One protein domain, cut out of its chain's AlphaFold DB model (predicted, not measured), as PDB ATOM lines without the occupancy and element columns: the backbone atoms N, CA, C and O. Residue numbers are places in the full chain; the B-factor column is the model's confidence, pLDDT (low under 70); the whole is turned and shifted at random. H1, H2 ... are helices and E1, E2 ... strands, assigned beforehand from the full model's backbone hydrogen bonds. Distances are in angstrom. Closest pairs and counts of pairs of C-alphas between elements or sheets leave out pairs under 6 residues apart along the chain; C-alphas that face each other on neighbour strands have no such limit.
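AT A GLANCE: This is residues 45 to 198 of the 1143 residues of an uncharacterized protein of Aestuariivirga litoralis (UniProt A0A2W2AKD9). Three sheets are stacked in layers: a sheet of five strands (E1, E11, E6, E9, E8) and a sheet of four (E2, E5, E10, E7) make a sandwich with strands nearly aligned, and the hairpin E3 and E4 covers the four-strand sheet as a third, smaller layer. The short helix H1 packs on the five-strand sheet at the other end of the stack, and the long link of residues 123 to 140 reaches away from the sheets. The printed part has 154 residues, with E1 to E11 in order along the chain and H1 last; each sheet is antiparallel, and the orders across them are E1, E11, E6, E9, E8, then E2, E5, E10, E7, then E3, E4. The class is mostly strand, with 74 residues, under half, in named elements. The whole is compact, with a radius of gyration of the C-alphas of 15.5 A and spans of 51 by 40 by 27 A.

IN THESE COORDINATES: In the largest sheet, E1 is residues 57 to 59, its first C-alpha at (57.867, -6.195, 194.372), and E11 is residues 188 to 191. E6, residues 115 to 122, is 22.8 A long, E9, residues 161 to 168, is 22.4 A, and E8 is residues 151 to 154. In the four-strand sheet, E2 is residues 65 to 69. E5, residues 100 to 108, is the longest strand by residues and measures 26.5 A from C-alpha 100 at (42.917, -10.699, 170.518). E10, residues 173 to 180, is 22.8 A long and E7, residues 141 to 148, is 20.8 A. The smallest sheet has E3, residues 73 to 77, and E4, residues 88 to 92. H1, residues 192 to 198, is 9.8 A long and ends with C-alpha 198 at (66.330, -3.034, 190.128).

HOW THE PARTS SIT: The five-strand sheet is strongly twisted, with edge strands E1 and E8. E6 and E9 are antiparallel at 160 degrees, with N 119 and O 164 2.8 A apart. E11 is antiparallel to E6 at 144 degrees, with N 190 to O 118 at 2.8 A, and to E1 at 161 degrees, with N 58 to O 189 at 2.8 A. E8 and E9 form a hairpin, with N 165 to O 153 at 2.8 A. H1 is on this sheet at a height over the sheet of 8.9 A, over E11 and, only just, over E6 with 3 of its C-alphas. It runs along the strands, at 13 degrees to E11 on the local plane. The closest C-alphas of H1 and E6 are those of Arg 192 and Val 117, 5.8 A apart. In H1 every O i to N i+4 pair is within hydrogen-bond range. The four-strand sheet is face to face with the five-strand one in a stack of sheets, that is, sheets face to face in turn; their strands stand at 19 degrees and their facing parts are 10.0 A centre to centre. It is strongly twisted too. E5 is antiparallel to E2, with N 67 to O 102 at 2.8 A, and to E10, with N 103 to O 178 at 2.8 A; E10 and E7 have N 175 to O 147 at 2.8 A. The hairpin E3 and E4 has N 89 to O 76 at 2.8 A. It is face to face with the four-strand sheet, with 8.9 A between the centres of the facing parts. The closest C-alphas of E4 and E7 are those of Met 89 and Ala 147, 5.9 A apart. E3 and H1 are apart.

THE WHOLE: The C-alphas farthest apart are those of Asp 112 and Tyr 132, 51.8 A. The link E6 to E7, 18 residues, is long, and its C-alphas lie 11 to 29 A from the mean of the C-alphas. Before E1, residues 49 to 50 pair with residues 107 to 108 of E5, parallel. The printed part has no cut. Its mean pLDDT is 80.0, and 21 residues are under 70, among them residues 45 to 47, 79 to 87 and 182 to 184.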
ATOM      1  N   ALA A  45      36.994 -15.268 191.702       41.19
ATOM      2  CA  ALA A  45      36.853 -13.817 191.617       41.19
ATOM      3  C   ALA A  45      38.231 -13.151 191.448       41.19
ATOM      4  O   ALA A  45      39.231 -13.649 191.964       41.19
ATOM      5  N   VAL A  46      38.278 -12.031 190.726       57.56
ATOM      6  CA  VAL A  46      39.523 -11.285 190.516       57.56
ATOM      7  C   VAL A  46      39.854 -10.523 191.794       57.56
ATOM      8  O   VAL A  46      39.219  -9.516 192.102       57.56
ATOM      9  N   ASP A  47      40.829 -11.020 192.555       64.69
ATOM     10  CA  ASP A  47      41.279 -10.356 193.776       64.69
ATOM     11  C   ASP A  47      41.839  -8.961 193.456       64.69
ATOM     12  O   ASP A  47      42.727  -8.791 192.620       64.69
ATOM     13  N   ILE A  48      41.312  -7.943 194.141       75.06
ATOM     14  CA  ILE A  48      41.718  -6.549 193.941       75.06
ATOM     15  C   ILE A  48      43.093  -6.330 194.582       75.06
ATOM     16  O   ILE A  48      43.261  -6.469 195.797       75.06
ATOM     17  N   VAL A  49      44.070  -5.930 193.770       81.81
ATOM     18  CA  VAL A  49      45.451  -5.683 194.193       81.81
ATOM     19  C   VAL A  49      45.513  -4.409 195.042       81.81
ATOM     20  O   VAL A  49      45.300  -3.297 194.553       81.81
ATOM     21  N   GLU A  50      45.800  -4.562 196.336       81.00
ATOM     22  CA  GLU A  50      45.879  -3.454 197.292       81.00
ATOM     23  C   GLU A  50      47.256  -2.774 197.247       81.00
ATOM     24  O   GLU A  50      48.216  -3.201 197.889       81.00
ATOM     25  N   VAL A  51      47.335  -1.684 196.484       80.44
ATOM     26  CA  VAL A  51      48.574  -0.965 196.140       80.44
ATOM     27  C   VAL A  51      49.175  -0.211 197.337       80.44
ATOM     28  O   VAL A  51      50.361   0.100 197.355       80.44
ATOM     29  N   SER A  52      48.378   0.051 198.374       70.75
ATOM     30  CA  SER A  52      48.785   0.759 199.594       70.75
ATOM     31  C   SER A  52      49.600  -0.082 200.595       70.75
ATOM     32  O   SER A  52      49.883   0.394 201.694       70.75
ATOM     33  N   ARG A  53      49.983  -1.326 200.265       69.00
ATOM     34  CA  ARG A  53      50.847  -2.159 201.125       69.00
ATOM     35  C   ARG A  53      52.340  -1.890 200.866       69.00
ATOM     36  O   ARG A  53      52.733  -1.727 199.710       69.00
ATOM     37  N   PRO A  54      53.207  -1.905 201.899       62.34
ATOM     38  CA  PRO A  54      54.647  -1.693 201.751       62.34
ATOM     39  C   PRO A  54      55.365  -2.948 201.214       62.34
ATOM     40  O   PRO A  54      56.172  -3.565 201.904       62.34
ATOM     41  N   ILE A  55      55.044  -3.348 199.982       74.81
ATOM     42  CA  ILE A  55      55.640  -4.490 199.279       74.81
ATOM     43  C   ILE A  55      56.501  -3.946 198.133       74.81
ATOM     44  O   ILE A  55      55.988  -3.277 197.241       74.81
ATOM     45  N   ALA A  56      57.808  -4.221 198.151       81.06
ATOM     46  CA  ALA A  56      58.751  -3.673 197.169       81.06
ATOM     47  C   ALA A  56      58.512  -4.198 195.737       81.06
ATOM     48  O   ALA A  56      58.610  -3.428 194.777       81.06
ATOM     49  N   GLN A  57      58.175  -5.486 195.616       86.38
ATOM     50  CA  GLN A  57      57.867  -6.195 194.372       86.38
ATOM     51  C   GLN A  57      56.775  -7.248 194.632       86.38
ATOM     52  O   GLN A  57      56.856  -7.983 195.616       86.38
ATOM     53  N   GLN A  58      55.794  -7.362 193.737       85.38
ATOM     54  CA  GLN A  58      54.757  -8.399 193.756       85.38
ATOM     55  C   GLN A  58      54.513  -8.942 192.339       85.38
ATOM     56  O   GLN A  58      54.348  -8.167 191.399       85.38
ATOM     57  N   ASP A  59      54.466 -10.266 192.181       83.06
ATOM     58  CA  ASP A  59      54.002 -10.904 190.943       83.06
ATOM     59  C   ASP A  59      52.467 -10.840 190.864       83.06
ATOM     60  O   ASP A  59      51.767 -11.134 191.838       83.06
ATOM     61  N   LEU A  60      51.945 -10.429 189.709       82.38
ATOM     62  CA  LEU A  60      50.514 -10.326 189.440       82.38
ATOM     63  C   LEU A  60      49.948 -11.538 188.689       82.38
ATOM     64  O   LEU A  60      48.744 -11.560 188.447       82.38
ATOM     65  N   ALA A  61      50.750 -12.554 188.345       76.38
ATOM     66  CA  ALA A  61      50.308 -13.728 187.582       76.38
ATOM     67  C   ALA A  61      49.034 -14.410 188.134       76.38
ATOM     68  O   ALA A  61      48.223 -14.913 187.359       76.38
ATOM     69  N   SER A  62      48.818 -14.392 189.456       74.56
ATOM     70  CA  SER A  62      47.618 -14.936 190.116       74.56
ATOM     71  C   SER A  62      46.422 -13.974 190.211       74.56
ATOM     72  O   SER A  62      45.337 -14.404 190.586       74.56
ATOM     73  N   PHE A  63      46.605 -12.688 189.895       74.00
ATOM     74  CA  PHE A  63      45.600 -11.614 189.991       74.00
ATOM     75  C   PHE A  63      45.056 -11.180 188.615       74.00
ATOM     76  O   PHE A  63      44.294 -10.219 188.509       74.00
ATOM     77  N   LEU A  64      45.481 -11.859 187.547       78.44
ATOM     78  CA  LEU A  64      45.243 -11.480 186.157       78.44
ATOM     79  C   LEU A  64      44.128 -12.325 185.520       78.44
ATOM     80  O   LEU A  64      44.268 -13.532 185.331       78.44
ATOM     81  N   ALA A  65      43.032 -11.674 185.131       78.06
ATOM     82  CA  ALA A  65      41.934 -12.289 184.390       78.06
ATOM     83  C   ALA A  65      42.205 -12.256 182.879       78.06
ATOM     84  O   ALA A  65      42.347 -11.182 182.293       78.06
ATOM     85  N   GLY A  66      42.259 -13.430 182.247       80.62
ATOM     86  CA  GLY A  66      42.428 -13.570 180.799       80.62
ATOM     87  C   GLY A  66      41.099 -13.590 180.036       80.62
ATOM     88  O   GLY A  66      40.142 -14.235 180.458       80.62
ATOM     89  N   LEU A  67      41.072 -12.935 178.876       82.06
ATOM     90  CA  LEU A  67      39.976 -12.933 177.909       82.06
ATOM     91  C   LEU A  67      40.538 -13.149 176.498       82.06
ATOM     92  O   LEU A  67      41.561 -12.571 176.136       82.06
ATOM     93  N   GLN A  68      39.855 -13.947 175.680       83.25
ATOM     94  CA  GLN A  68      40.140 -14.080 174.249       83.25
ATOM     95  C   GLN A  68      38.892 -13.694 173.456       83.25
ATOM     96  O   GLN A  68      37.801 -14.164 173.770       83.25
ATOM     97  N   THR A  69      39.044 -12.849 172.437       81.62
ATOM     98  CA  THR A  69      37.933 -12.413 171.578       81.62
ATOM     99  C   THR A  69      38.385 -12.232 170.123       81.62
ATOM    100  O   THR A  69      39.509 -11.785 169.894       81.62
ATOM    101  N   PRO A  70      37.552 -12.564 169.118       81.75
ATOM    102  CA  PRO A  70      37.781 -12.158 167.731       81.75
ATOM    103  C   PRO A  70      37.364 -10.699 167.461       81.75
ATOM    104  O   PRO A  70      37.674 -10.152 166.405       81.75
ATOM    105  N   GLU A  71      36.642 -10.061 168.386       81.56
ATOM    106  CA  GLU A  71      36.128  -8.703 168.220       81.56
ATOM    107  C   GLU A  71      37.218  -7.671 168.516       81.56
ATOM    108  O   GLU A  71      37.881  -7.710 169.553       81.56
ATOM    109  N   ARG A  72      37.405  -6.722 167.592       82.44
ATOM    110  CA  ARG A  72      38.440  -5.686 167.709       82.44
ATOM    111  C   ARG A  72      38.097  -4.599 168.730       82.44
ATOM    112  O   ARG A  72      38.990  -3.905 169.206       82.44
ATOM    113  N   GLU A  73      36.824  -4.442 169.058       85.50
ATOM    114  CA  GLU A  73      36.356  -3.555 170.114       85.50
ATOM    115  C   GLU A  73      35.280  -4.283 170.912       85.50
ATOM    116  O   GLU A  73      34.289  -4.734 170.343       85.50
ATOM    117  N   ILE A  74      35.506  -4.437 172.216       84.69
ATOM    118  CA  ILE A  74      34.603  -5.138 173.133       84.69
ATOM    119  C   ILE A  74      34.469  -4.336 174.428       84.69
ATOM    120  O   ILE A  74      35.447  -3.773 174.919       84.69
ATOM    121  N   THR A  75      33.271  -4.293 175.007       81.56
ATOM    122  CA  THR A  75      33.041  -3.670 176.319       81.56
ATOM    123  C   THR A  75      32.802  -4.754 177.359       81.56
ATOM    124  O   THR A  75      31.853  -5.529 177.251       81.56
ATOM    125  N   ILE A  76      33.669  -4.805 178.369       79.69
ATOM    126  CA  ILE A  76      33.612  -5.774 179.470       79.69
ATOM    127  C   ILE A  76      33.148  -5.101 180.765       79.69
ATOM    128  O   ILE A  76      33.247  -3.882 180.913       79.69
ATOM    129  N   GLN A  77      32.668  -5.886 181.728       77.31
ATOM    130  CA  GLN A  77      32.461  -5.388 183.088       77.31
ATOM    131  C   GLN A  77      33.812  -5.310 183.819       77.31
ATOM    132  O   GLN A  77      34.659  -6.193 183.665       77.31
ATOM    133  N   ARG A  78      34.033  -4.244 184.593       74.44
ATOM    134  CA  ARG A  78      35.279  -4.023 185.337       74.44
ATOM    135  C   ARG A  78      35.494  -5.133 186.383       74.44
ATOM    136  O   ARG A  78      34.564  -5.415 187.142       74.44
ATOM    137  N   PRO A  79      36.709  -5.707 186.502       68.62
ATOM    138  CA  PRO A  79      37.016  -6.712 187.524       68.62
ATOM    139  C   PRO A  79      36.813  -6.257 188.980       68.62
ATOM    140  O   PRO A  79      36.663  -7.097 189.857       68.62
ATOM    141  N   ASP A  80      36.765  -4.944 189.241       66.25
ATOM    142  CA  ASP A  80      36.458  -4.361 190.559       66.25
ATOM    143  C   ASP A  80      34.956  -4.358 190.939       66.25
ATOM    144  O   ASP A  80      34.604  -3.936 192.041       66.25
ATOM    145  N   GLY A  81      34.068  -4.884 190.083       62.06
ATOM    146  CA  GLY A  81      32.695  -5.251 190.464       62.06
ATOM    147  C   GLY A  81      31.656  -4.124 190.438       62.06
ATOM    148  O   GLY A  81      30.580  -4.274 191.019       62.06
ATOM    149  N   GLY A  82      31.935  -3.004 189.765       57.22
ATOM    150  CA  GLY A  82      30.978  -1.902 189.617       57.22
ATOM    151  C   GLY A  82      29.646  -2.325 188.970       57.22
ATOM    152  O   GLY A  82      29.617  -2.847 187.852       57.22
ATOM    153  N   LEU A  83      28.529  -2.059 189.656       46.16
ATOM    154  CA  LEU A  83      27.163  -2.268 189.157       46.16
ATOM    155  C   LEU A  83      26.557  -0.938 188.684       46.16
ATOM    156  O   LEU A  83      25.931  -0.212 189.451       46.16
ATOM    157  N   GLY A  84      26.757  -0.626 187.404       52.12
ATOM    158  CA  GLY A  84      26.263   0.586 186.743       52.12
ATOM    159  C   GLY A  84      26.945   0.801 185.385       52.12
ATOM    160  O   GLY A  84      27.817   0.007 185.023       52.12
ATOM    161  N   PRO A  85      26.598   1.862 184.631       51.56
ATOM    162  CA  PRO A  85      27.298   2.207 183.389       51.56
ATOM    163  C   PRO A  85      28.790   2.507 183.630       51.56
ATOM    164  O   PRO A  85      29.633   2.053 182.863       51.56
ATOM    165  N   ASP A  86      29.140   3.134 184.759       57.59
ATOM    166  CA  ASP A  86      30.532   3.380 185.192       57.59
ATOM    167  C   ASP A  86      31.289   2.097 185.619       57.59
ATOM    168  O   ASP A  86      32.484   2.120 185.944       57.59
ATOM    169  N   GLY A  87      30.580   0.962 185.633       65.62
ATOM    170  CA  GLY A  87      31.093  -0.387 185.861       65.62
ATOM    171  C   GLY A  87      31.628  -1.077 184.601       65.62
ATOM    172  O   GLY A  87      32.050  -2.228 184.687       65.62
ATOM    173  N   GLN A  88      31.613  -0.416 183.437       73.81
ATOM    174  CA  GLN A  88      32.071  -0.977 182.162       73.81
ATOM    175  C   GLN A  88      33.444  -0.439 181.725       73.81
ATOM    176  O   GLN A  88      33.891   0.621 182.159       73.81
ATOM    177  N   MET A  89      34.130  -1.200 180.868       80.69
ATOM    178  CA  MET A  89      35.453  -0.892 180.326       80.69
ATOM    179  C   MET A  89      35.543  -1.352 178.867       80.69
ATOM    180  O   MET A  89      35.457  -2.546 178.583       80.69
ATOM    181  N   THR A  90      35.730  -0.413 177.940       82.94
ATOM    182  CA  THR A  90      35.923  -0.707 176.510       82.94
ATOM    183  C   THR A  90      37.389  -1.024 176.214       82.94
ATOM    184  O   THR A  90      38.296  -0.327 176.675       82.94
ATOM    185  N   LEU A  91      37.617  -2.088 175.447       84.69
ATOM    186  CA  LEU A  91      38.920  -2.600 175.041       84.69
ATOM    187  C   LEU A  91      39.026  -2.551 173.512       84.69
ATOM    188  O   LEU A  91      38.344  -3.311 172.825       84.69
ATOM    189  N   THR A  92      39.886  -1.679 172.981       86.06
ATOM    190  CA  THR A  92      40.085  -1.497 171.530       86.06
ATOM    191  C   THR A  92      41.446  -2.058 171.102       86.06
ATOM    192  O   THR A  92      42.496  -1.559 171.518       86.06
ATOM    193  N   ALA A  93      41.436  -3.101 170.274       82.00
ATOM    194  CA  ALA A  93      42.598  -3.916 169.931       82.00
ATOM    195  C   ALA A  93      43.464  -3.335 168.793       82.00
ATOM    196  O   ALA A  93      42.981  -2.881 167.741       82.00
ATOM    197  N   LYS A  94      44.780  -3.366 169.018       80.94
ATOM    198  CA  LYS A  94      45.840  -2.779 168.183       80.94
ATOM    199  C   LYS A  94      46.778  -3.832 167.586       80.94
ATOM    200  O   LYS A  94      47.514  -3.508 166.655       80.94
ATOM    201  N   GLY A  95      46.765  -5.058 168.102       72.19
ATOM    202  CA  GLY A  95      47.633  -6.151 167.687       72.19
ATOM    203  C   GLY A  95      47.298  -6.739 166.306       72.19
ATOM    204  O   GLY A  95      46.193  -6.558 165.785       72.19
ATOM    205  N   PRO A  96      48.244  -7.466 165.688       67.06
ATOM    206  CA  PRO A  96      48.029  -8.170 164.429       67.06
ATOM    207  C   PRO A  96      47.458  -9.579 164.668       67.06
ATOM    208  O   PRO A  96      48.156 -10.464 165.161       67.06
ATOM    209  N   GLY A  97      46.209  -9.821 164.267       69.12
ATOM    210  CA  GLY A  97      45.620 -11.165 164.265       69.12
ATOM    211  C   GLY A  97      44.088 -11.178 164.185       69.12
ATOM    212  O   GLY A  97      43.469 -10.122 164.293       69.12
ATOM    213  N   PRO A  98      43.475 -12.366 164.002       71.00
ATOM    214  CA  PRO A  98      42.022 -12.574 164.045       71.00
ATOM    215  C   PRO A  98      41.493 -12.922 165.452       71.00
ATOM    216  O   PRO A  98      40.303 -13.181 165.612       71.00
ATOM    217  N   LEU A  99      42.375 -13.005 166.453       80.12
ATOM    218  CA  LEU A  99      42.065 -13.307 167.851       80.12
ATOM    219  C   LEU A  99      42.936 -12.427 168.748       80.12
ATOM    220  O   LEU A  99      44.165 -12.501 168.695       80.12
ATOM    221  N   TYR A 100      42.289 -11.621 169.582       83.06
ATOM    222  CA  TYR A 100      42.917 -10.699 170.518       83.06
ATOM    223  C   TYR A 100      42.896 -11.300 171.922       83.06
ATOM    224  O   TYR A 100      41.845 -11.698 172.429       83.06
ATOM    225  N   ASN A 101      44.069 -11.370 172.549       85.44
ATOM    226  CA  ASN A 101      44.217 -11.812 173.932       85.44
ATOM    227  C   ASN A 101      44.289 -10.569 174.816       85.44
ATOM    228  O   ASN A 101      45.167  -9.731 174.616       85.44
ATOM    229  N   TRP A 102      43.412 -10.471 175.803       84.25
ATOM    230  CA  TRP A 102      43.419  -9.416 176.807       84.25
ATOM    231  C   TRP A 102      43.662 -10.012 178.186       84.25
ATOM    232  O   TRP A 102      43.193 -11.108 178.491       84.25
ATOM    233  N   VAL A 103      44.396  -9.288 179.023       86.12
ATOM    234  CA  VAL A 103      44.672  -9.677 180.405       86.12
ATOM    235  C   VAL A 103      44.468  -8.462 181.303       86.12
ATOM    236  O   VAL A 103      45.110  -7.433 181.092       86.12
ATOM    237  N   ALA A 104      43.560  -8.556 182.274       84.50
ATOM    238  CA  ALA A 104      43.142  -7.434 183.112       84.50
ATOM    239  C   ALA A 104      43.317  -7.706 184.612       84.50
ATOM    240  O   ALA A 104      43.140  -8.834 185.069       84.50
ATOM    241  N   ALA A 105      43.622  -6.657 185.376       85.06
ATOM    242  CA  ALA A 105      43.682  -6.676 186.837       85.06
ATOM    243  C   ALA A 105      43.069  -5.395 187.426       85.06
ATOM    244  O   ALA A 105      43.157  -4.317 186.829       85.06
ATOM    245  N   ALA A 106      42.462  -5.519 188.607       85.81
ATOM    246  CA  ALA A 106      41.933  -4.400 189.382       85.81
ATOM    247  C   ALA A 106      42.905  -3.992 190.494       85.81
ATOM    248  O   ALA A 106      43.446  -4.838 191.204       85.81
ATOM    249  N   PHE A 107      43.077  -2.685 190.675       87.00
ATOM    250  CA  PHE A 107      43.976  -2.076 191.649       87.00
ATOM    251  C   PHE A 107      43.208  -1.094 192.537       87.00
ATOM    252  O   PHE A 107      42.390  -0.311 192.045       87.00
ATOM    253  N   ALA A 108      43.501  -1.095 193.837       86.38
ATOM    254  CA  ALA A 108      42.924  -0.160 194.798       86.38
ATOM    255  C   ALA A 108      43.996   0.478 195.687       86.38
ATOM    256  O   ALA A 108      44.882  -0.203 196.205       86.38
ATOM    257  N   ASN A 109      43.871   1.784 195.915       88.25
ATOM    258  CA  ASN A 109      44.627   2.512 196.924       88.25
ATOM    259  C   ASN A 109      43.727   2.766 198.140       88.25
ATOM    260  O   ASN A 109      42.799   3.567 198.056       88.25
ATOM    261  N   ARG A 110      43.999   2.106 199.272       84.75
ATOM    262  CA  ARG A 110      43.264   2.324 200.533       84.75
ATOM    263  C   ARG A 110      43.963   3.288 201.500       84.75
ATOM    264  O   ARG A 110      43.524   3.410 202.640       84.75
ATOM    265  N   SER A 111      45.037   3.954 201.074       82.88
ATOM    266  CA  SER A 111      45.703   4.986 201.879       82.88
ATOM    267  C   SER A 111      45.075   6.373 201.695       82.88
ATOM    268  O   SER A 111      44.313   6.623 200.758       82.88
ATOM    269  N   ASP A 112      45.422   7.271 202.613       83.56
ATOM    270  CA  ASP A 112      45.089   8.697 202.640       83.56
ATOM    271  C   ASP A 112      45.930   9.542 201.661       83.56
ATOM    272  O   ASP A 112      45.633  10.716 201.443       83.56
ATOM    273  N   GLN A 113      46.953   8.950 201.035       86.62
ATOM    274  CA  GLN A 113      47.887   9.616 200.124       86.62
ATOM    275  C   GLN A 113      47.792   9.047 198.697       86.62
ATOM    276  O   GLN A 113      47.384   7.899 198.508       86.62
ATOM    277  N   PRO A 114      48.126   9.826 197.648       86.50
ATOM    278  CA  PRO A 114      48.220   9.295 196.293       86.50
ATOM    279  C   PRO A 114      49.408   8.328 196.183       86.50
ATOM    280  O   PRO A 114      50.510   8.638 196.634       86.50
ATOM    281  N   VAL A 115      49.199   7.172 195.552       88.62
ATOM    282  CA  VAL A 115      50.231   6.133 195.396       88.62
ATOM    283  C   VAL A 115      50.538   5.914 193.918       88.62
ATOM    284  O   VAL A 115      49.630   5.716 193.110       88.62
ATOM    285  N   SER A 116      51.829   5.914 193.577       89.12
ATOM    286  CA  SER A 116      52.339   5.595 192.240       89.12
ATOM    287  C   SER A 116      53.185   4.321 192.269       89.12
ATOM    288  O   SER A 116      54.184   4.251 192.987       89.12
ATOM    289  N   VAL A 117      52.824   3.339 191.444       90.31
ATOM    290  CA  VAL A 117      53.550   2.068 191.264       90.31
ATOM    291  C   VAL A 117      53.859   1.814 189.798       90.31
ATOM    292  O   VAL A 117      53.238   2.389 188.903       90.31
ATOM    293  N   ILE A 118      54.840   0.951 189.551       91.31
ATOM    294  CA  ILE A 118      55.288   0.595 188.207       91.31
ATOM    295  C   ILE A 118      54.867  -0.843 187.914       91.31
ATOM    296  O   ILE A 118      55.198  -1.761 188.659       91.31
ATOM    297  N   LEU A 119      54.125  -1.027 186.825       89.81
ATOM    298  CA  LEU A 119      53.775  -2.324 186.260       89.81
ATOM    299  C   LEU A 119      54.814  -2.652 185.182       89.81
ATOM    300  O   LEU A 119      54.808  -2.039 184.114       89.81
ATOM    301  N   ALA A 120      55.725  -3.575 185.483       88.56
ATOM    302  CA  ALA A 120      56.810  -3.988 184.600       88.56
ATOM    303  C   ALA A 120      56.493  -5.341 183.943       88.56
ATOM    304  O   ALA A 120      56.171  -6.323 184.622       88.56
ATOM    305  N   VAL A 121      56.585  -5.375 182.612       87.06
ATOM    306  CA  VAL A 121      56.296  -6.538 181.762       87.06
ATOM    307  C   VAL A 121      57.547  -6.884 180.943       87.06
ATOM    308  O   VAL A 121      57.877  -6.141 180.011       87.06
ATOM    309  N   PRO A 122      58.254  -7.992 181.232       82.19
ATOM    310  CA  PRO A 122      59.439  -8.374 180.477       82.19
ATOM    311  C   PRO A 122      59.087  -8.756 179.032       82.19
ATOM    312  O   PRO A 122      58.029  -9.324 178.736       82.19
ATOM    313  N   HIS A 123      59.997  -8.447 178.111       81.44
ATOM    314  CA  HIS A 123      59.914  -8.865 176.713       81.44
ATOM    315  C   HIS A 123      60.084 -10.383 176.596       81.44
ATOM    316  O   HIS A 123      60.695 -11.039 177.442       81.44
ATOM    317  N   GLN A 124      59.557 -10.960 175.519       79.69
ATOM    318  CA  GLN A 124      59.735 -12.376 175.231       79.69
ATOM    319  C   GLN A 124      61.142 -12.609 174.662       79.69
ATOM    320  O   GLN A 124      61.395 -12.329 173.491       79.69
ATOM    321  N   GLY A 125      62.053 -13.062 175.528       82.94
ATOM    322  CA  GLY A 125      63.441 -13.406 175.212       82.94
ATOM    323  C   GLY A 125      63.610 -14.865 174.775       82.94
ATOM    324  O   GLY A 125      62.848 -15.388 173.961       82.94
ATOM    325  N   PHE A 126      64.656 -15.529 175.256       86.94
ATOM    326  CA  PHE A 126      64.994 -16.919 174.944       86.94
ATOM    327  C   PHE A 126      64.299 -17.912 175.890       86.94
ATOM    328  O   PHE A 126      63.892 -18.992 175.452       86.94
ATOM    329  N   THR A 127      64.089 -17.537 177.154       85.25
ATOM    330  CA  THR A 127      63.306 -18.324 178.123       85.25
ATOM    331  C   THR A 127      61.874 -18.548 177.640       85.25
ATOM    332  O   THR A 127      61.203 -17.623 177.181       85.25
ATOM    333  N   GLY A 128      61.412 -19.799 177.687       79.94
ATOM    334  CA  GLY A 128      60.053 -20.174 177.279       79.94
ATOM    335  C   GLY A 128      59.748 -19.970 175.790       79.94
ATOM    336  O   GLY A 128      58.577 -19.995 175.392       79.94
ATOM    337  N   SER A 129      60.779 -19.749 174.960       84.75
ATOM    338  CA  SER A 129      60.636 -19.569 173.510       84.75
ATOM    339  C   SER A 129      60.471 -20.884 172.737       84.75
ATOM    340  O   SER A 129      60.102 -20.837 171.572       84.75
ATOM    341  N   GLY A 130      60.668 -22.050 173.360       82.75
ATOM    342  CA  GLY A 130      60.512 -23.364 172.729       82.75
ATOM    343  C   GLY A 130      61.651 -23.746 171.774       82.75
ATOM    344  O   GLY A 130      62.597 -22.990 171.553       82.75
ATOM    345  N   PHE A 131      61.573 -24.950 171.206       79.62
ATOM    346  CA  PHE A 131      62.571 -25.465 170.254       79.62
ATOM    347  C   PHE A 131      62.024 -25.524 168.821       79.62
ATOM    348  O   PHE A 131      62.637 -24.972 167.911       79.62
ATOM    349  N   TYR A 132      60.845 -26.128 168.624       80.56
ATOM    350  CA  TYR A 132      60.140 -26.137 167.341       80.56
ATOM    351  C   TYR A 132      58.611 -26.233 167.531       80.56
ATOM    352  O   TYR A 132      58.165 -27.147 168.226       80.56
ATOM    353  N   PRO A 133      57.807 -25.352 166.901       73.19
ATOM    354  CA  PRO A 133      58.216 -24.045 166.381       73.19
ATOM    355  C   PRO A 133      58.608 -23.107 167.543       73.19
ATOM    356  O   PRO A 133      57.968 -23.150 168.599       73.19
ATOM    357  N   PRO A 134      59.639 -22.258 167.398       81.00
ATOM    358  CA  PRO A 134      59.937 -21.243 168.396       81.00
ATOM    359  C   PRO A 134      58.847 -20.161 168.412       81.00
ATOM    360  O   PRO A 134      58.256 -19.823 167.386       81.00
ATOM    361  N   ARG A 135      58.576 -19.612 169.596       77.50
ATOM    362  CA  ARG A 135      57.624 -18.516 169.813       77.50
ATOM    363  C   ARG A 135      58.225 -17.164 169.409       77.50
ATOM    364  O   ARG A 135      59.441 -17.004 169.320       77.50
ATOM    365  N   LEU A 136      57.340 -16.190 169.197       67.75
ATOM    366  CA  LEU A 136      57.672 -14.799 168.874       67.75
ATOM    367  C   LEU A 136      58.586 -14.157 169.933       67.75
ATOM    368  O   LEU A 136      58.569 -14.540 171.100       67.75
ATOM    369  N   VAL A 137      59.363 -13.156 169.512       71.50
ATOM    370  CA  VAL A 137      60.401 -12.491 170.316       71.50
ATOM    371  C   VAL A 137      60.202 -10.979 170.266       71.50
ATOM    372  O   VAL A 137      59.981 -10.429 169.184       71.50
ATOM    373  N   GLY A 138      60.307 -10.311 171.419       72.31
ATOM    374  CA  GLY A 138      60.124  -8.859 171.556       72.31
ATOM    375  C   GLY A 138      58.980  -8.454 172.503       72.31
ATOM    376  O   GLY A 138      58.720  -9.164 173.479       72.31
ATOM    377  N   PRO A 139      58.314  -7.303 172.276       72.31
ATOM    378  CA  PRO A 139      57.327  -6.765 173.210       72.31
ATOM    379  C   PRO A 139      56.094  -7.669 173.312       72.31
ATOM    380  O   PRO A 139      55.514  -8.075 172.307       72.31
ATOM    381  N   ARG A 140      55.671  -7.952 174.550       75.94
ATOM    382  CA  ARG A 140      54.517  -8.820 174.839       75.94
ATOM    383  C   ARG A 140      53.170  -8.105 174.873       75.94
ATOM    384  O   ARG A 140      52.154  -8.780 174.990       75.94
ATOM    385  N   VAL A 141      53.162  -6.775 174.790       82.12
ATOM    386  CA  VAL A 141      51.967  -5.928 174.900       82.12
ATOM    387  C   VAL A 141      51.805  -5.096 173.628       82.12
ATOM    388  O   VAL A 141      52.713  -4.341 173.276       82.12
ATOM    389  N   TYR A 142      50.653  -5.211 172.965       80.25
ATOM    390  CA  TYR A 142      50.275  -4.419 171.782       80.25
ATOM    391  C   TYR A 142      49.494  -3.146 172.137       80.25
ATOM    392  O   TYR A 142      49.566  -2.140 171.430       80.25
ATOM    393  N   GLY A 143      48.763  -3.177 173.251       81.19
ATOM    394  CA  GLY A 143      47.867  -2.112 173.672       81.19
ATOM    395  C   GLY A 143      47.597  -2.153 175.171       81.19
ATOM    396  O   GLY A 143      47.747  -3.184 175.824       81.19
ATOM    397  N   THR A 144      47.196  -1.009 175.718       87.25
ATOM    398  CA  THR A 144      46.771  -0.857 177.112       87.25
ATOM    399  C   THR A 144      45.476  -0.063 177.167       87.25
ATOM    400  O   THR A 144      45.333   0.922 176.436       87.25
ATOM    401  N   ALA A 145      44.577  -0.450 178.066       85.06
ATOM    402  CA  ALA A 145      43.357   0.270 178.402       85.06
ATOM    403  C   ALA A 145      43.264   0.468 179.925       85.06
ATOM    404  O   ALA A 145      43.807  -0.322 180.701       85.06
ATOM    405  N   LEU A 146      42.579   1.532 180.345       85.38
ATOM    406  CA  LEU A 146      42.420   1.942 181.742       85.38
ATOM    407  C   LEU A 146      40.974   2.390 181.978       85.38
ATOM    408  O   LEU A 146      40.445   3.169 181.188       85.38
ATOM    409  N   ALA A 147      40.369   1.949 183.078       82.69
ATOM    410  CA  ALA A 147      39.090   2.454 183.575       82.69
ATOM    411  C   ALA A 147      39.163   2.715 185.089       82.69
ATOM    412  O   ALA A 147      39.889   2.023 185.801       82.69
ATOM    413  N   GLY A 148      38.405   3.692 185.591       81.69
ATOM    414  CA  GLY A 148      38.414   4.103 187.002       81.69
ATOM    415  C   GLY A 148      39.148   5.426 187.254       81.69
ATOM    416  O   GLY A 148      39.365   6.212 186.338       81.69
ATOM    417  N   SER A 149      39.504   5.696 188.511       78.06
ATOM    418  CA  SER A 149      39.951   7.018 188.983       78.06
ATOM    419  C   SER A 149      41.468   7.258 188.898       78.06
ATOM    420  O   SER A 149      41.982   8.144 189.579       78.06
ATOM    421  N   GLY A 150      42.203   6.426 188.158       81.75
ATOM    422  CA  GLY A 150      43.667   6.471 188.072       81.75
ATOM    423  C   GLY A 150      44.199   7.150 186.809       81.75
ATOM    424  O   GLY A 150      43.450   7.507 185.904       81.75
ATOM    425  N   GLN A 151      45.523   7.263 186.722       87.25
ATOM    426  CA  GLN A 151      46.243   7.578 185.484       87.25
ATOM    427  C   GLN A 151      47.302   6.509 185.208       87.25
ATOM    428  O   GLN A 151      47.993   6.072 186.128       87.25
ATOM    429  N   LEU A 152      47.440   6.112 183.941       87.44
ATOM    430  CA  LEU A 152      48.441   5.159 183.465       87.44
ATOM    431  C   LEU A 152      49.269   5.823 182.362       87.44
ATOM    432  O   LEU A 152      48.709   6.252 181.353       87.44
ATOM    433  N   SER A 153      50.586   5.882 182.530       87.56
ATOM    434  CA  SER A 153      51.510   6.373 181.504       87.56
ATOM    435  C   SER A 153      52.619   5.361 181.229       87.56
ATOM    436  O   SER A 153      53.144   4.721 182.138       87.56
ATOM    437  N   SER A 154      52.986   5.187 179.960       84.31
ATOM    438  CA  SER A 154      54.175   4.416 179.587       84.31
ATOM    439  C   SER A 154      55.432   5.187 179.988       84.31
ATOM    440  O   SER A 154      55.585   6.350 179.608       84.31
ATOM    441  N   LEU A 155      56.342   4.538 180.711       84.06
ATOM    442  CA  LEU A 155      57.682   5.071 180.942       84.06
ATOM    443  C   LEU A 155      58.522   4.976 179.649       84.06
ATOM    444  O   LEU A 155      58.138   4.258 178.720       84.06
ATOM    445  N   PRO A 156      59.660   5.695 179.550       78.56
ATOM    446  CA  PRO A 156      60.597   5.520 178.443       78.56
ATOM    447  C   PRO A 156      61.008   4.042 178.289       78.56
ATOM    448  O   PRO A 156      61.158   3.360 179.304       78.56
ATOM    449  N   PRO A 157      61.198   3.533 177.057       69.56
ATOM    450  CA  PRO A 157      61.462   2.115 176.826       69.56
ATOM    451  C   PRO A 157      62.772   1.671 177.488       69.56
ATOM    452  O   PRO A 157      63.840   2.217 177.201       69.56
ATOM    453  N   VAL A 158      62.688   0.656 178.350       73.44
ATOM    454  CA  VAL A 158      63.834   0.069 179.053       73.44
ATOM    455  C   VAL A 158      64.285  -1.201 178.313       73.44
ATOM    456  O   VAL A 158      63.438  -1.959 177.835       73.44
ATOM    457  N   PRO A 159      65.600  -1.468 178.167       77.94
ATOM    458  CA  PRO A 159      66.093  -2.656 177.469       77.94
ATOM    459  C   PRO A 159      65.533  -3.979 178.028       77.94
ATOM    460  O   PRO A 159      65.944  -4.472 179.079       77.94
ATOM    461  N   GLY A 160      64.597  -4.572 177.284       76.19
ATOM    462  CA  GLY A 160      64.007  -5.880 177.574       76.19
ATOM    463  C   GLY A 160      62.737  -5.865 178.431       76.19
ATOM    464  O   GLY A 160      62.284  -6.942 178.810       76.19
ATOM    465  N   GLU A 161      62.136  -4.707 178.720       82.25
ATOM    466  CA  GLU A 161      60.844  -4.629 179.418       82.25
ATOM    467  C   GLU A 161      59.995  -3.414 179.006       82.25
ATOM    468  O   GLU A 161      60.504  -2.369 178.602       82.25
ATOM    469  N   ASN A 162      58.674  -3.552 179.126       85.44
ATOM    470  CA  ASN A 162      57.728  -2.441 179.049       85.44
ATOM    471  C   ASN A 162      57.289  -2.078 180.473       85.44
ATOM    472  O   ASN A 162      56.681  -2.905 181.151       85.44
ATOM    473  N   ALA A 163      57.558  -0.846 180.904       88.25
ATOM    474  CA  ALA A 163      57.191  -0.352 182.228       88.25
ATOM    475  C   ALA A 163      56.108   0.736 182.137       88.25
ATOM    476  O   ALA A 163      56.222   1.685 181.355       88.25
ATOM    477  N   TYR A 164      55.060   0.612 182.950       90.25
ATOM    478  CA  TYR A 164      53.925   1.538 182.982       90.25
ATOM    479  C   TYR A 164      53.728   2.088 184.396       90.25
ATOM    480  O   TYR A 164      53.588   1.325 185.347       90.25
ATOM    481  N   LEU A 165      53.700   3.411 184.541       91.19
ATOM    482  CA  LEU A 165      53.450   4.093 185.804       91.19
ATOM    483  C   LEU A 165      51.935   4.222 186.023       91.19
ATOM    484  O   LEU A 165      51.274   5.001 185.338       91.19
ATOM    485  N   LEU A 166      51.397   3.473 186.986       90.31
ATOM    486  CA  LEU A 166      50.020   3.602 187.464       90.31
ATOM    487  C   LEU A 166      50.005   4.510 188.697       90.31
ATOM    488  O   LEU A 166      50.679   4.222 189.686       90.31
ATOM    489  N   THR A 167      49.225   5.589 188.657       89.50
ATOM    490  CA  THR A 167      49.016   6.499 189.794       89.50
ATOM    491  C   THR A 167      47.549   6.507 190.205       89.50
ATOM    492  O   THR A 167      46.669   6.714 189.367       89.50
ATOM    493  N   LEU A 168      47.292   6.283 191.496       88.44
ATOM    494  CA  LEU A 168      45.961   6.218 192.097       88.44
ATOM    495  C   LEU A 168      45.796   7.314 193.167       88.44
ATOM    496  O   LEU A 168      46.653   7.418 194.049       88.44
ATOM    497  N   PRO A 169      44.701   8.098 193.155       88.06
ATOM    498  CA  PRO A 169      44.388   9.031 194.236       88.06
ATOM    499  C   PRO A 169      44.037   8.283 195.541       88.06
ATOM    500  O   PRO A 169      43.800   7.069 195.499       88.06
ATOM    501  N   PRO A 170      43.983   8.975 196.696       86.00
ATOM    502  CA  PRO A 170      43.482   8.407 197.951       86.00
ATOM    503  C   PRO A 170      42.096   7.773 197.775       86.00
ATOM    504  O   PRO A 170      41.222   8.363 197.137       86.00
ATOM    505  N   GLY A 171      41.897   6.562 198.300       80.88
ATOM    506  CA  GLY A 171      40.648   5.796 198.142       80.88
ATOM    507  C   GLY A 171      40.320   5.329 196.711       80.88
ATOM    508  O   GLY A 171      39.254   4.753 196.490       80.88
ATOM    509  N   GLY A 172      41.188   5.590 195.729       83.75
ATOM    510  CA  GLY A 172      40.920   5.357 194.309       83.75
ATOM    511  C   GLY A 172      40.969   3.888 193.880       83.75
ATOM    512  O   GLY A 172      41.750   3.092 194.405       83.75
ATOM    513  N   THR A 173      40.181   3.550 192.855       84.44
ATOM    514  CA  THR A 173      40.186   2.236 192.188       84.44
ATOM    515  C   THR A 173      40.393   2.394 190.686       84.44
ATOM    516  O   THR A 173      39.847   3.314 190.071       84.44
ATOM    517  N   ALA A 174      41.174   1.498 190.082       86.19
ATOM    518  CA  ALA A 174      41.319   1.427 188.634       86.19
ATOM    519  C   ALA A 174      41.507  -0.013 188.148       86.19
ATOM    520  O   ALA A 174      42.233  -0.801 188.750       86.19
ATOM    521  N   SER A 175      40.893  -0.323 187.012       86.06
ATOM    522  CA  SER A 175      41.093  -1.559 186.264       86.06
ATOM    523  C   SER A 175      42.021  -1.281 185.077       86.06
ATOM    524  O   SER A 175      41.757  -0.378 184.279       86.06
ATOM    525  N   VAL A 176      43.116  -2.037 184.966       86.75
ATOM    526  CA  VAL A 176      44.083  -1.954 183.856       86.75
ATOM    527  C   VAL A 176      43.984  -3.226 183.026       86.75
ATOM    528  O   VAL A 176      43.984  -4.321 183.587       86.75
ATOM    529  N   ALA A 177      43.942  -3.089 181.701       86.88
ATOM    530  CA  ALA A 177      43.949  -4.211 180.770       86.88
ATOM    531  C   ALA A 177      45.085  -4.078 179.748       86.88
ATOM    532  O   ALA A 177      45.298  -3.008 179.174       86.88
ATOM    533  N   PHE A 178      45.784  -5.182 179.507       87.44
ATOM    534  CA  PHE A 178      46.872  -5.321 178.544       87.44
ATOM    535  C   PHE A 178      46.425  -6.231 177.394       87.44
ATOM    536  O   PHE A 178      45.927  -7.329 177.637       87.44
ATOM    537  N   GLU A 179      46.620  -5.802 176.152       86.88
ATOM    538  CA  GLU A 179      46.466  -6.642 174.959       86.88
ATOM    539  C   GLU A 179      47.791  -7.369 174.695       86.88
ATOM    540  O   GLU A 179      48.817  -6.702 174.543       86.88
ATOM    541  N   VAL A 180      47.798  -8.706 174.638       84.19
ATOM    542  CA  VAL A 180      49.031  -9.508 174.754       84.19
ATOM    543  C   VAL A 180      49.336 -10.449 173.589       84.19
ATOM    544  O   VAL A 180      48.445 -10.982 172.920       84.19
ATOM    545  N   THR A 181      50.626 -10.769 173.432       72.94
ATOM    546  CA  THR A 181      51.048 -12.015 172.778       72.94
ATOM    547  C   THR A 181      50.626 -13.214 173.635       72.94
ATOM    548  O   THR A 181      50.937 -13.288 174.829       72.94
ATOM    549  N   GLY A 182      49.880 -14.140 173.021       68.06
ATOM    550  CA  GLY A 182      49.159 -15.211 173.716       68.06
ATOM    551  C   GLY A 182      50.031 -16.123 174.589       68.06
ATOM    552  O   GLY A 182      51.171 -16.442 174.249       68.06
ATOM    553  N   GLY A 183      49.458 -16.559 175.712       68.12
ATOM    554  CA  GLY A 183      50.145 -17.254 176.806       68.12
ATOM    555  C   GLY A 183      50.082 -16.445 178.112       68.12
ATOM    556  O   GLY A 183      49.633 -15.297 178.087       68.12
ATOM    557  N   PRO A 184      50.524 -17.006 179.253       68.12
ATOM    558  CA  PRO A 184      50.516 -16.300 180.535       68.12
ATOM    559  C   PRO A 184      51.363 -15.025 180.456       68.12
ATOM    560  O   PRO A 184      52.432 -15.026 179.836       68.12
ATOM    561  N   LEU A 185      50.885 -13.930 181.052       77.75
ATOM    562  CA  LEU A 185      51.588 -12.648 181.091       77.75
ATOM    563  C   LEU A 185      52.246 -12.468 182.472       77.75
ATOM    564  O   LEU A 185      51.528 -12.197 183.432       77.75
ATOM    565  N   PRO A 186      53.582 -12.583 182.597       77.25
ATOM    566  CA  PRO A 186      54.271 -12.166 183.807       77.25
ATOM    567  C   PRO A 186      54.200 -10.637 183.885       77.25
ATOM    568  O   PRO A 186      54.762  -9.938 183.040       77.25
ATOM    569  N   VAL A 187      53.489 -10.115 184.880       85.06
ATOM    570  CA  VAL A 187      53.476  -8.685 185.208       85.06
ATOM    571  C   VAL A 187      53.928  -8.556 186.644       85.06
ATOM    572  O   VAL A 187      53.350  -9.168 187.536       85.06
ATOM    573  N   THR A 188      54.944  -7.735 186.872       87.75
ATOM    574  CA  THR A 188      55.431  -7.446 188.219       87.75
ATOM    575  C   THR A 188      55.043  -6.027 188.603       87.75
ATOM    576  O   THR A 188      55.322  -5.076 187.874       87.75
ATOM    577  N   LEU A 189      54.361  -5.885 189.737       89.56
ATOM    578  CA  LEU A 189      54.127  -4.602 190.381       89.56
ATOM    579  C   LEU A 189      55.344  -4.266 191.238       89.56
ATOM    580  O   LEU A 189      55.785  -5.086 192.041       89.56
ATOM    581  N   TRP A 190      55.848  -3.047 191.094       90.50
ATOM    582  CA  TRP A 190      56.973  -2.525 191.854       90.50
ATOM    583  C   TRP A 190      56.633  -1.187 192.501       90.50
ATOM    584  O   TRP A 190      55.991  -0.322 191.895       90.50
ATOM    585  N   GLN A 191      57.173  -0.957 193.694       89.50
ATOM    586  CA  GLN A 191      57.334   0.404 194.197       89.50
ATOM    587  C   GLN A 191      58.424   1.126 193.404       89.50
ATOM    588  O   GLN A 191      59.452   0.535 193.075       89.50
ATOM    589  N   ARG A 192      58.233   2.421 193.133       86.12
ATOM    590  CA  ARG A 192      59.123   3.189 192.249       86.12
ATOM    591  C   ARG A 192      60.604   3.116 192.647       86.12
ATOM    592  O   ARG A 192      61.428   2.790 191.805       86.12
ATOM    593  N   ALA A 193      60.927   3.320 193.925       85.81
ATOM    594  CA  ALA A 193      62.309   3.245 194.411       85.81
ATOM    595  C   ALA A 193      62.930   1.837 194.273       85.81
ATOM    596  O   ALA A 193      64.122   1.717 193.998       85.81
ATOM    597  N   ALA A 194      62.130   0.775 194.423       87.12
ATOM    598  CA  ALA A 194      62.583  -0.602 194.229       87.12
ATOM    599  C   ALA A 194      62.799  -0.926 192.741       87.12
ATOM    600  O   ALA A 194      63.781  -1.577 192.395       87.12
ATOM    601  N   TYR A 195      61.924  -0.423 191.863       88.69
ATOM    602  CA  TYR A 195      62.080  -0.537 190.413       88.69
ATOM    603  C   TYR A 195      63.315   0.213 189.904       88.69
ATOM    604  O   TYR A 195      64.113  -0.363 189.170       88.69
ATOM    605  N   ASP A 196      63.510   1.468 190.320       87.31
ATOM    606  CA  ASP A 196      64.664   2.272 189.909       87.31
ATOM    607  C   ASP A 196      65.984   1.588 190.336       87.31
ATOM    608  O   ASP A 196      66.888   1.435 189.514       87.31
ATOM    609  N   ALA A 197      66.054   1.040 191.558       86.31
ATOM    610  CA  ALA A 197      67.194   0.240 192.015       86.31
ATOM    611  C   ALA A 197      67.375  -1.087 191.242       86.31
ATOM    612  O   ALA A 197      68.503  -1.459 190.907       86.31
ATOM    613  N   HIS A 198      66.287  -1.802 190.924       85.50
ATOM    614  CA  HIS A 198      66.330  -3.034 190.128       85.50
ATOM    615  C   HIS A 198      66.836  -2.781 188.700       85.50
ATOM    616  O   HIS A 198      67.687  -3.524 188.198       85.50
TER     617      HIS A 198